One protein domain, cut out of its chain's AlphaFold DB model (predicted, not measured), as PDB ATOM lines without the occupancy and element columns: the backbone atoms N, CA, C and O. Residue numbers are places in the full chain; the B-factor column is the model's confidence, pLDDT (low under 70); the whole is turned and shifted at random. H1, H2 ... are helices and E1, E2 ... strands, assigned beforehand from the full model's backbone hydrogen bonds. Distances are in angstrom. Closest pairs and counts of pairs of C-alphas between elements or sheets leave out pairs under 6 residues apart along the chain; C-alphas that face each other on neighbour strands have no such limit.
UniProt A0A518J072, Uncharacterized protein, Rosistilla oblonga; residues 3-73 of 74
ATOM      1  N   THR A   3       0.712 -22.624  -1.922       96.06
ATOM      2  CA  THR A   3       0.983 -22.302  -3.324       96.06
ATOM      3  C   THR A   3       0.460 -20.906  -3.652       96.06
ATOM      4  O   THR A   3      -0.707 -20.573  -3.413       96.06
ATOM      5  N   PHE A   4       1.333 -20.070  -4.196       97.12
ATOM      6  CA  PHE A   4       1.044 -18.707  -4.609       97.12
ATOM      7  C   PHE A   4       1.093 -18.582  -6.125       97.12
ATOM      8  O   PHE A   4       1.934 -19.173  -6.795       97.12
ATOM      9  N   TYR A   5       0.190 -17.760  -6.640       96.38
ATOM     10  CA  TYR A   5       0.142 -17.291  -8.008       96.38
ATOM     11  C   TYR A   5       0.881 -15.954  -8.089       96.38
ATOM     12  O   TYR A   5       0.414 -14.954  -7.528       96.38
ATOM     13  N   ALA A   6       2.025 -15.948  -8.773       95.50
ATOM     14  CA  ALA A   6       2.823 -14.758  -9.043       95.50
ATOM     15  C   ALA A   6       2.768 -14.450 -10.541       95.50
ATOM     16  O   ALA A   6       3.139 -15.283 -11.368       95.50
ATOM     17  N   ALA A   7       2.280 -13.264 -10.901       94.12
ATOM     18  CA  ALA A   7       2.030 -12.914 -12.292       94.12
ATOM     19  C   ALA A   7       2.552 -11.541 -12.687       94.12
ATOM     20  O   ALA A   7       2.414 -10.551 -11.969       94.12
ATOM     21  N   THR A   8       3.090 -11.516 -13.896       90.75
ATOM     22  CA  THR A   8       3.370 -10.333 -14.706       90.75
ATOM     23  C   THR A   8       2.177 -10.037 -15.618       90.75
ATOM     24  O   THR A   8       1.176 -10.754 -15.607       90.75
ATOM     25  N   LEU A   9       2.295  -9.013 -16.467       87.25
ATOM     26  CA  LEU A   9       1.305  -8.746 -17.514       87.25
ATOM     27  C   LEU A   9       1.164  -9.913 -18.512       87.25
ATOM     28  O   LEU A   9       0.069 -10.187 -18.991       87.25
ATOM     29  N   ALA A  10       2.273 -10.568 -18.861       84.25
ATOM     30  CA  ALA A  10       2.312 -11.516 -19.973       84.25
ATOM     31  C   ALA A  10       2.267 -12.983 -19.529       84.25
ATOM     32  O   ALA A  10       1.894 -13.852 -20.316       84.25
ATOM     33  N   ARG A  11       2.693 -13.274 -18.296       88.81
ATOM     34  CA  ARG A  11       2.860 -14.637 -17.772       88.81
ATOM     35  C   ARG A  11       2.704 -14.717 -16.271       88.81
ATOM     36  O   ARG A  11       2.891 -13.725 -15.572       88.81
ATOM     37  N   TYR A  12       2.471 -15.931 -15.798       92.44
ATOM     38  CA  TYR A  12       2.434 -16.265 -14.387       92.44
ATOM     39  C   TYR A  12       3.194 -17.558 -14.100       92.44
ATOM     40  O   TYR A  12       3.427 -18.365 -15.000       92.44
ATOM     41  N   VAL A  13       3.542 -17.741 -12.831       93.19
ATOM     42  CA  VAL A  13       4.098 -18.972 -12.267       93.19
ATOM     43  C   VAL A  13       3.376 -19.307 -10.965       93.19
ATOM     44  O   VAL A  13       2.853 -18.418 -10.284       93.19
ATOM     45  N   LEU A  14       3.343 -20.597 -10.631       95.19
ATOM     46  CA  LEU A  14       2.947 -21.067  -9.308       95.19
ATOM     47  C   LEU A  14       4.191 -21.454  -8.515       95.19
ATOM     48  O   LEU A  14       5.045 -22.176  -9.028       95.19
ATOM     49  N   VAL A  15       4.280 -20.973  -7.276       94.38
ATOM     50  CA  VAL A  15       5.409 -21.231  -6.373       94.38
ATOM     51  C   VAL A  15       4.907 -21.579  -4.980       94.38
ATOM     52  O   VAL A  15       3.944 -20.984  -4.496       94.38
ATOM     53  N   ASP A  16       5.559 -22.531  -4.323       95.12
ATOM     54  CA  ASP A  16       5.296 -22.830  -2.918       95.12
ATOM     55  C   ASP A  16       6.113 -21.889  -2.029       95.12
ATOM     56  O   ASP A  16       7.334 -21.833  -2.137       95.12
ATOM     57  N   ALA A  17       5.433 -21.148  -1.154       95.69
ATOM     58  CA  ALA A  17       6.043 -20.176  -0.248       95.69
ATOM     59  C   ALA A  17       5.303 -20.128   1.101       95.69
ATOM     60  O   ALA A  17       4.184 -20.636   1.253       95.69
ATOM     61  N   ALA A  18       5.914 -19.533   2.118       95.25
ATOM     62  CA  ALA A  18       5.292 -19.250   3.405       95.25
ATOM     63  C   ALA A  18       4.390 -18.008   3.336       95.25
ATOM     64  O   ALA A  18       3.286 -18.019   3.891       95.25
ATOM     65  N   ASP A  19       4.820 -16.971   2.612       95.19
ATOM     66  CA  ASP A  19       4.112 -15.696   2.485       95.19
ATOM     67  C   ASP A  19       4.251 -15.047   1.094       95.19
ATOM     68  O   ASP A  19       4.861 -15.591   0.175       95.19
ATOM     69  N   LYS A  20       3.626 -13.872   0.923       94.44
ATOM     70  CA  LYS A  20       3.616 -13.141  -0.354       94.44
ATOM     71  C   LYS A  20       4.978 -12.555  -0.731       94.44
ATOM     72  O   LYS A  20       5.229 -12.403  -1.922       94.44
ATOM     73  N   ALA A  21       5.807 -12.171   0.237       94.94
ATOM     74  CA  ALA A  21       7.113 -11.585  -0.046       94.94
ATOM     75  C   ALA A  21       8.063 -12.667  -0.565       94.94
ATOM     76  O   ALA A  21       8.692 -12.491  -1.609       94.94
ATOM     77  N   GLU A  22       8.069 -13.824   0.094       95.94
ATOM     78  CA  GLU A  22       8.793 -15.001  -0.380       95.94
ATOM     79  C   GLU A  22       8.260 -15.467  -1.745       95.94
ATOM     80  O   GLU A  22       9.041 -15.685  -2.669       95.94
ATOM     81  N   ALA A  23       6.936 -15.519  -1.930       95.94
ATOM     82  CA  ALA A  23       6.335 -15.866  -3.219       95.94
ATOM     83  C   ALA A  23       6.714 -14.898  -4.350       95.94
ATOM     84  O   ALA A  23       6.874 -15.329  -5.491       95.94
ATOM     85  N   ALA A  24       6.851 -13.600  -4.063       94.81
ATOM     86  CA  ALA A  24       7.296 -12.622  -5.051       94.81
ATOM     87  C   ALA A  24       8.747 -12.890  -5.475       94.81
ATOM     88  O   ALA A  24       9.026 -12.926  -6.671       94.81
ATOM     89  N   SER A  25       9.640 -13.140  -4.512       94.81
ATOM     90  CA  SER A  25      11.048 -13.449  -4.787       94.81
ATOM     91  C   SER A  25      11.190 -14.739  -5.598       94.81
ATOM     92  O   SER A  25      11.795 -14.736  -6.667       94.81
ATOM     93  N   LEU A  26      10.558 -15.826  -5.144       95.00
ATOM     94  CA  LEU A  26      10.588 -17.115  -5.841       95.00
ATOM     95  C   LEU A  26       9.933 -17.030  -7.224       95.00
ATOM     96  O   LEU A  26      10.418 -17.615  -8.193       95.00
ATOM     97  N   GLY A  27       8.833 -16.283  -7.331       93.25
ATOM     98  CA  GLY A  27       8.156 -16.041  -8.598       93.25
ATOM     99  C   GLY A  27       9.040 -15.291  -9.588       93.25
ATOM    100  O   GLY A  27       9.048 -15.626 -10.772       93.25
ATOM    101  N   GLN A  28       9.815 -14.313  -9.115       92.06
ATOM    102  CA  GLN A  28      10.732 -13.543  -9.946       92.06
ATOM    103  C   GLN A  28      11.847 -14.431 -10.508       92.06
ATOM    104  O   GLN A  28      12.069 -14.411 -11.718       92.06
ATOM    105  N   ASP A  29      12.471 -15.270  -9.682       91.50
ATOM    106  CA  ASP A  29      13.525 -16.196 -10.121       91.50
ATOM    107  C   ASP A  29      13.006 -17.234 -11.133       91.50
ATOM    108  O   ASP A  29      13.633 -17.493 -12.170       91.50
ATOM    109  N   ALA A  30      11.815 -17.788 -10.886       90.69
ATOM    110  CA  ALA A  30      11.174 -18.736 -11.796       90.69
ATOM    111  C   ALA A  30      10.828 -18.088 -13.148       90.69
ATOM    112  O   ALA A  30      11.071 -18.671 -14.209       90.69
ATOM    113  N   LEU A  31      10.308 -16.856 -13.132       89.50
ATOM    114  CA  LEU A  31      10.035 -16.094 -14.349       89.50
ATOM    115  C   LEU A  31      11.329 -15.753 -15.094       89.50
ATOM    116  O   LEU A  31      11.362 -15.894 -16.314       89.50
ATOM    117  N   HIS A  32      12.401 -15.364 -14.395       87.56
ATOM    118  CA  HIS A  32      13.707 -15.115 -15.015       87.56
ATOM    119  C   HIS A  32      14.219 -16.344 -15.756       87.56
ATOM    120  O   HIS A  32      14.645 -16.222 -16.902       87.56
ATOM    121  N   THR A  33      14.108 -17.526 -15.151       86.62
ATOM    122  CA  THR A  33      14.484 -18.796 -15.787       86.62
ATOM    123  C   THR A  33      13.650 -19.050 -17.046       86.62
ATOM    124  O   THR A  33      14.193 -19.292 -18.123       86.62
ATOM    125  N   LEU A  34      12.328 -18.890 -16.952       82.69
ATOM    126  CA  LEU A  34      11.409 -19.105 -18.071       82.69
ATOM    127  C   LEU A  34      11.611 -18.096 -19.220       82.69
ATOM    128  O   LEU A  34      11.372 -18.404 -20.391       82.69
ATOM    129  N   TYR A  35      12.051 -16.876 -18.910       81.19
ATOM    130  CA  TYR A  35      12.409 -15.873 -19.911       81.19
ATOM    131  C   TYR A  35      13.846 -16.004 -20.425       81.19
ATOM    132  O   TYR A  35      14.089 -15.589 -21.557       81.19
ATOM    133  N   ALA A  36      14.777 -16.606 -19.680       79.88
ATOM    134  CA  ALA A  36      16.146 -16.850 -20.141       79.88
ATOM    135  C   ALA A  36      16.161 -17.718 -21.408       79.88
ATOM    136  O   ALA A  36      16.841 -17.376 -22.377       79.88
ATOM    137  N   ASP A  37      15.310 -18.744 -21.463       72.44
ATOM    138  CA  ASP A  37      15.117 -19.569 -22.662       72.44
ATOM    139  C   ASP A  37      14.649 -18.756 -23.875       72.44
ATOM    140  O   ASP A  37      15.017 -19.031 -25.019       72.44
ATOM    141  N   LEU A  38      13.841 -17.720 -23.649       70.06
ATOM    142  CA  LEU A  38      13.347 -16.852 -24.720       70.06
ATOM    143  C   LEU A  38      14.350 -15.785 -25.103       70.06
ATOM    144  O   LEU A  38      14.440 -15.450 -26.281       70.06
ATOM    145  N   ARG A  39      15.126 -15.280 -24.145       72.75
ATOM    146  CA  ARG A  39      16.259 -14.404 -24.424       72.75
ATOM    147  C   ARG A  39      17.290 -15.140 -25.276       72.75
ATOM    148  O   ARG A  39      17.768 -14.562 -26.245       72.75
ATOM    149  N   ALA A  40      17.563 -16.412 -24.987       72.88
ATOM    150  CA  ALA A  40      18.438 -17.250 -25.806       72.88
ATOM    151  C   ALA A  40      17.889 -17.452 -27.231       72.88
ATOM    152  O   ALA A  40      18.651 -17.412 -28.193       72.88
ATOM    153  N   LYS A  41      16.567 -17.612 -27.388       70.25
ATOM    154  CA  LYS A  41      15.924 -17.831 -28.698       70.25
ATOM    155  C   LYS A  41      15.690 -16.558 -29.519       70.25
ATOM    156  O   LYS A  41      15.708 -16.619 -30.744       70.25
ATOM    157  N   HIS A  42      15.446 -15.418 -28.874       71.69
ATOM    158  CA  HIS A  42      14.977 -14.191 -29.533       71.69
ATOM    159  C   HIS A  42      15.850 -12.956 -29.268       71.69
ATOM    160  O   HIS A  42      15.533 -11.874 -29.760       71.69
ATOM    161  N   GLY A  43      16.927 -13.083 -28.487       71.31
ATOM    162  CA  GLY A  43      17.898 -12.013 -28.235       71.31
ATOM    163  C   GLY A  43      17.356 -10.810 -27.456       71.31
ATOM    164  O   GLY A  43      18.006  -9.769 -27.418       71.31
ATOM    165  N   ARG A  44      16.166 -10.919 -26.849       68.88
ATOM    166  CA  ARG A  44      15.494  -9.810 -26.161       68.88
ATOM    167  C   ARG A  44      15.496 -10.018 -24.655       68.88
ATOM    168  O   ARG A  44      15.038 -11.050 -24.173       68.88
ATOM    169  N   ASP A  45      15.988  -9.017 -23.935       69.75
ATOM    170  CA  ASP A  45      15.816  -8.924 -22.490       69.75
ATOM    171  C   ASP A  45      14.424  -8.349 -22.207       69.75
ATOM    172  O   ASP A  45      14.071  -7.282 -22.717       69.75
ATOM    173  N   ILE A  46      13.593  -9.109 -21.492       72.44
ATOM    174  CA  ILE A  46      12.229  -8.704 -21.154       72.44
ATOM    175  C   ILE A  46      12.233  -8.344 -19.668       72.44
ATOM    176  O   ILE A  46      12.472  -9.238 -18.854       72.44
ATOM    177  N   PRO A  47      11.960  -7.081 -19.299       78.00
ATOM    178  CA  PRO A  47      11.849  -6.713 -17.897       78.00
ATOM    179  C   PRO A  47      10.684  -7.471 -17.256       78.00
ATOM    180  O   PRO A  47       9.574  -7.516 -17.795       78.00
ATOM    181  N   ILE A  48      10.949  -8.079 -16.102       83.44
ATOM    182  CA  ILE A  48       9.970  -8.850 -15.337       83.44
ATOM    183  C   ILE A  48       9.447  -7.958 -14.219       83.44
ATOM    184  O   ILE A  48      10.158  -7.638 -13.273       83.44
ATOM    185  N   GLU A  49       8.184  -7.563 -14.335       89.56
ATOM    186  CA  GLU A  49       7.468  -6.804 -13.313       89.56
ATOM    187  C   GLU A  49       6.306  -7.661 -12.803       89.56
ATOM    188  O   GLU A  49       5.336  -7.909 -13.529       89.56
ATOM    189  N   ILE A  50       6.409  -8.148 -11.563       91.19
ATOM    190  CA  ILE A  50       5.332  -8.906 -10.922       91.19
ATOM    191  C   ILE A  50       4.275  -7.919 -10.433       91.19
ATOM    192  O   ILE A  50       4.517  -7.111  -9.542       91.19
ATOM    193  N   ARG A  51       3.081  -8.013 -11.015       93.81
ATOM    194  CA  ARG A  51       1.939  -7.137 -10.722       93.81
ATOM    195  C   ARG A  51       0.974  -7.736  -9.714       93.81
ATOM    196  O   ARG A  51       0.287  -7.001  -9.011       93.81
ATOM    197  N   THR A  52       0.928  -9.063  -9.636       95.19
ATOM    198  CA  THR A  52      -0.013  -9.775  -8.772       95.19
ATOM    199  C   THR A  52       0.696 -10.886  -8.024       95.19
ATOM    200  O   THR A  52       1.314 -11.748  -8.642       95.19
ATOM    201  N   VAL A  53       0.523 -10.899  -6.700       96.62
ATOM    202  CA  VAL A  53       0.876 -12.030  -5.837       96.62
ATOM    203  C   VAL A  53      -0.306 -12.352  -4.930       96.62
ATOM    204  O   VAL A  53      -0.717 -11.552  -4.080       96.62
ATOM    205  N   ARG A  54      -0.871 -13.542  -5.111       97.06
ATOM    206  CA  ARG A  54      -1.993 -14.045  -4.307       97.06
ATOM    207  C   ARG A  54      -1.875 -15.543  -4.089       97.06
ATOM    208  O   ARG A  54      -1.091 -16.200  -4.756       97.06
ATOM    209  N   LEU A  55      -2.681 -16.087  -3.185       97.06
ATOM    210  CA  LEU A  55      -2.835 -17.535  -3.101       97.06
ATOM    211  C   LEU A  55      -3.408 -18.067  -4.420       97.06
ATOM    212  O   LEU A  55      -4.304 -17.447  -5.010       97.06
ATOM    213  N   ALA A  56      -2.863 -19.187  -4.881       95.81
ATOM    214  CA  ALA A  56      -3.426 -19.921  -6.001       95.81
ATOM    215  C   ALA A  56      -4.767 -20.534  -5.578       95.81
ATOM    216  O   ALA A  56      -4.945 -20.935  -4.425       95.81
ATOM    217  N   ASN A  57      -5.727 -20.570  -6.497       95.81
ATOM    218  CA  ASN A  57      -6.968 -21.299  -6.264       95.81
ATOM    219  C   ASN A  57      -6.772 -22.796  -6.559       95.81
ATOM    220  O   ASN A  57      -5.784 -23.198  -7.175       95.81
ATOM    221  N   GLN A  58      -7.719 -23.627  -6.121       94.12
ATOM    222  CA  GLN A  58      -7.584 -25.079  -6.252       94.12
ATOM    223  C   GLN A  58      -7.474 -25.531  -7.716       94.12
ATOM    224  O   GLN A  58      -6.647 -26.378  -8.021       94.12
ATOM    225  N   ALA A  59      -8.224 -24.916  -8.634       94.88
ATOM    226  CA  ALA A  59      -8.176 -25.269 -10.053       94.88
ATOM    227  C   ALA A  59      -6.806 -24.967 -10.691       94.88
ATOM    228  O   ALA A  59      -6.308 -25.756 -11.491       94.88
ATOM    229  N   GLU A  60      -6.172 -23.851 -10.317       94.56
ATOM    230  CA  GLU A  60      -4.809 -23.500 -10.741       94.56
ATOM    231  C   GLU A  60      -3.789 -24.520 -10.224       94.56
ATOM    232  O   GLU A  60      -2.923 -24.966 -10.978       94.56
ATOM    233  N   ILE A  61      -3.918 -24.919  -8.955       93.50
ATOM    234  CA  ILE A  61      -3.060 -25.926  -8.321       93.50
ATOM    235  C   ILE A  61      -3.239 -27.291  -8.996       93.50
ATOM    236  O   ILE A  61      -2.253 -27.967  -9.292       93.50
ATOM    237  N   ASP A  62      -4.477 -27.696  -9.271       93.94
ATOM    238  CA  ASP A  62      -4.789 -28.976  -9.909       93.94
ATOM    239  C   ASP A  62      -4.226 -29.038 -11.332       93.94
ATOM    240  O   ASP A  62      -3.586 -30.026 -11.700       93.94
ATOM    241  N   LEU A  63      -4.393 -27.963 -12.110       91.56
ATOM    242  CA  LEU A  63      -3.848 -27.865 -13.463       91.56
ATOM    243  C   LEU A  63      -2.316 -27.907 -13.463       91.56
ATOM    244  O   LEU A  63      -1.704 -28.593 -14.282       91.56
ATOM    245  N   TRP A  64      -1.680 -27.201 -12.530       89.19
ATOM    246  CA  TRP A  64      -0.228 -27.225 -12.387       89.19
ATOM    247  C   TRP A  64       0.294 -28.612 -12.008       89.19
ATOM    248  O   TRP A  64       1.231 -29.112 -12.630       89.19
ATOM    249  N   ASN A  65      -0.354 -29.280 -11.052       89.62
ATOM    250  CA  ASN A  65      -0.017 -30.652 -10.680       89.62
ATOM    251  C   ASN A  65      -0.219 -31.632 -11.840       89.62
ATOM    252  O   ASN A  65       0.578 -32.557 -11.999       89.62
ATOM    253  N   PHE A  66      -1.258 -31.438 -12.655       90.88
ATOM    254  CA  PHE A  66      -1.475 -32.230 -13.860       90.88
ATOM    255  C   PHE A  66      -0.311 -32.073 -14.846       90.88
ATOM    256  O   PHE A  66       0.278 -33.079 -15.238       90.88
ATOM    257  N   HIS A  67       0.085 -30.841 -15.182       85.88
ATOM    258  CA  HIS A  67       1.215 -30.609 -16.087       85.88
ATOM    259  C   HIS A  67       2.525 -31.192 -15.547       85.88
ATOM    260  O   HIS A  67       3.209 -31.898 -16.281       85.88
ATOM    261  N   ARG A  68       2.823 -31.028 -14.250       83.69
ATOM    262  CA  ARG A  68       4.025 -31.620 -13.635       83.69
ATOM    263  C   ARG A  68       4.063 -33.144 -13.731       83.69
ATOM    264  O   ARG A  68       5.129 -33.721 -13.930       83.69
ATOM    265  N   ARG A  69       2.913 -33.811 -13.585       87.50
ATOM    266  CA  ARG A  69       2.821 -35.271 -13.764       87.50
ATOM    267  C   ARG A  69       3.083 -35.684 -15.209       87.50
ATOM    268  O   ARG A  69       3.654 -36.745 -15.414       87.50
ATOM    269  N   MET A  70       2.679 -34.866 -16.181       85.06
ATOM    270  CA  MET A  70       2.937 -35.116 -17.601       85.06
ATOM    271  C   MET A  70       4.401 -34.847 -17.978       85.06
ATOM    272  O   MET A  70       4.972 -35.596 -18.762       85.06
ATOM    273  N   GLU A  71       5.034 -33.823 -17.398       72.69
ATOM    274  CA  GLU A  71       6.458 -33.525 -17.609       72.69
ATOM    275  C   GLU A  71       7.379 -34.596 -17.002       72.69
ATOM    276  O   GLU A  71       8.428 -34.889 -17.565       72.69
ATOM    277  N   GLY A  72       6.972 -35.226 -15.895       60.41
ATOM    278  CA  GLY A  72       7.700 -36.328 -15.252       60.41
ATOM    279  C   GLY A  72       7.527 -37.712 -15.897       60.41
ATOM    280  O   GLY A  72       7.986 -38.689 -15.313       60.41
ATOM    281  N   GLN A  73       6.850 -37.820 -17.047       51.53
ATOM    282  CA  GLN A  73       6.678 -39.072 -17.808       51.53
ATOM    283  C   GLN A  73       7.643 -39.207 -19.004       51.53
ATOM    284  O   GLN A  73       7.361 -39.973 -19.925       51.53
TER     285      GLN A  73
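AT A GLANCE: This is residues 3 to 73 of the 74 residues of an uncharacterized protein of Rosistilla oblonga (UniProt A0A518J072). A small three-stranded sheet is covered on one face by a long helix, H1, which runs slantwise over it and reaches past it beyond residue 34. A second helix, H2, only grazes the sheet with residues 58 to 64, and residues 65 to 73 stick out as an arm. The 71 printed residues hold two named helices and three named strands in the order E1, E2, H1, E3, H2; the antiparallel sheet runs E2, E1, E3, and the class is mixed. The whole is compact, with a radius of gyration of the C-alphas of 12.8 A, and flat, spanning 36 by 33 by 17 A.

HOW THE PARTS SIT: E1, residues 3 to 7, is the inner strand and forms a hairpin with E2, residues 12 to 17; N 4 and O 15 are 2.8 A apart, within hydrogen-bond range. H1, residues 20 to 42, is on the sheet at a height of 7.1 A over it, with a kink of 26 degrees near residue 34. Its closest C-alphas to E2 are those of Ala 23 and Ala 17, 5.2 A apart. On the local plane H1 and E1 stand at 50 degrees. E3, residues 52 to 55, is antiparallel to E1, with N 5 and O 54 2.8 A apart. E2, H1 and E3 make a split strand-helix-strand unit, two strands running the same way with E1 between them, its crossover right-handed. H2, residues 58 to 71, is apart from H1; its closest C-alpha to E1 is that of Ile 61, 7.4 A from that of Thr 3. Every O i to N i+4 pair is within hydrogen-bond range in H2, and 17 of 19 in H1.

IN THESE COORDINATES: E1 begins at C-alpha 3, (0.983, -22.302, -3.324), and is 13.0 A long; E2 is 15.1 A. H1 is 31.3 A long, E3 10.0 A and H2 19.9 A, ending at C-alpha 71, (6.458, -33.525, -17.609).

THE WHOLE: The C-alphas farthest apart are those of Gly 43 and Gln 58, 36.1 A. The printed part has no cut and no long link. Residues 44 to 45 and 72 to 73 have pLDDT under 70.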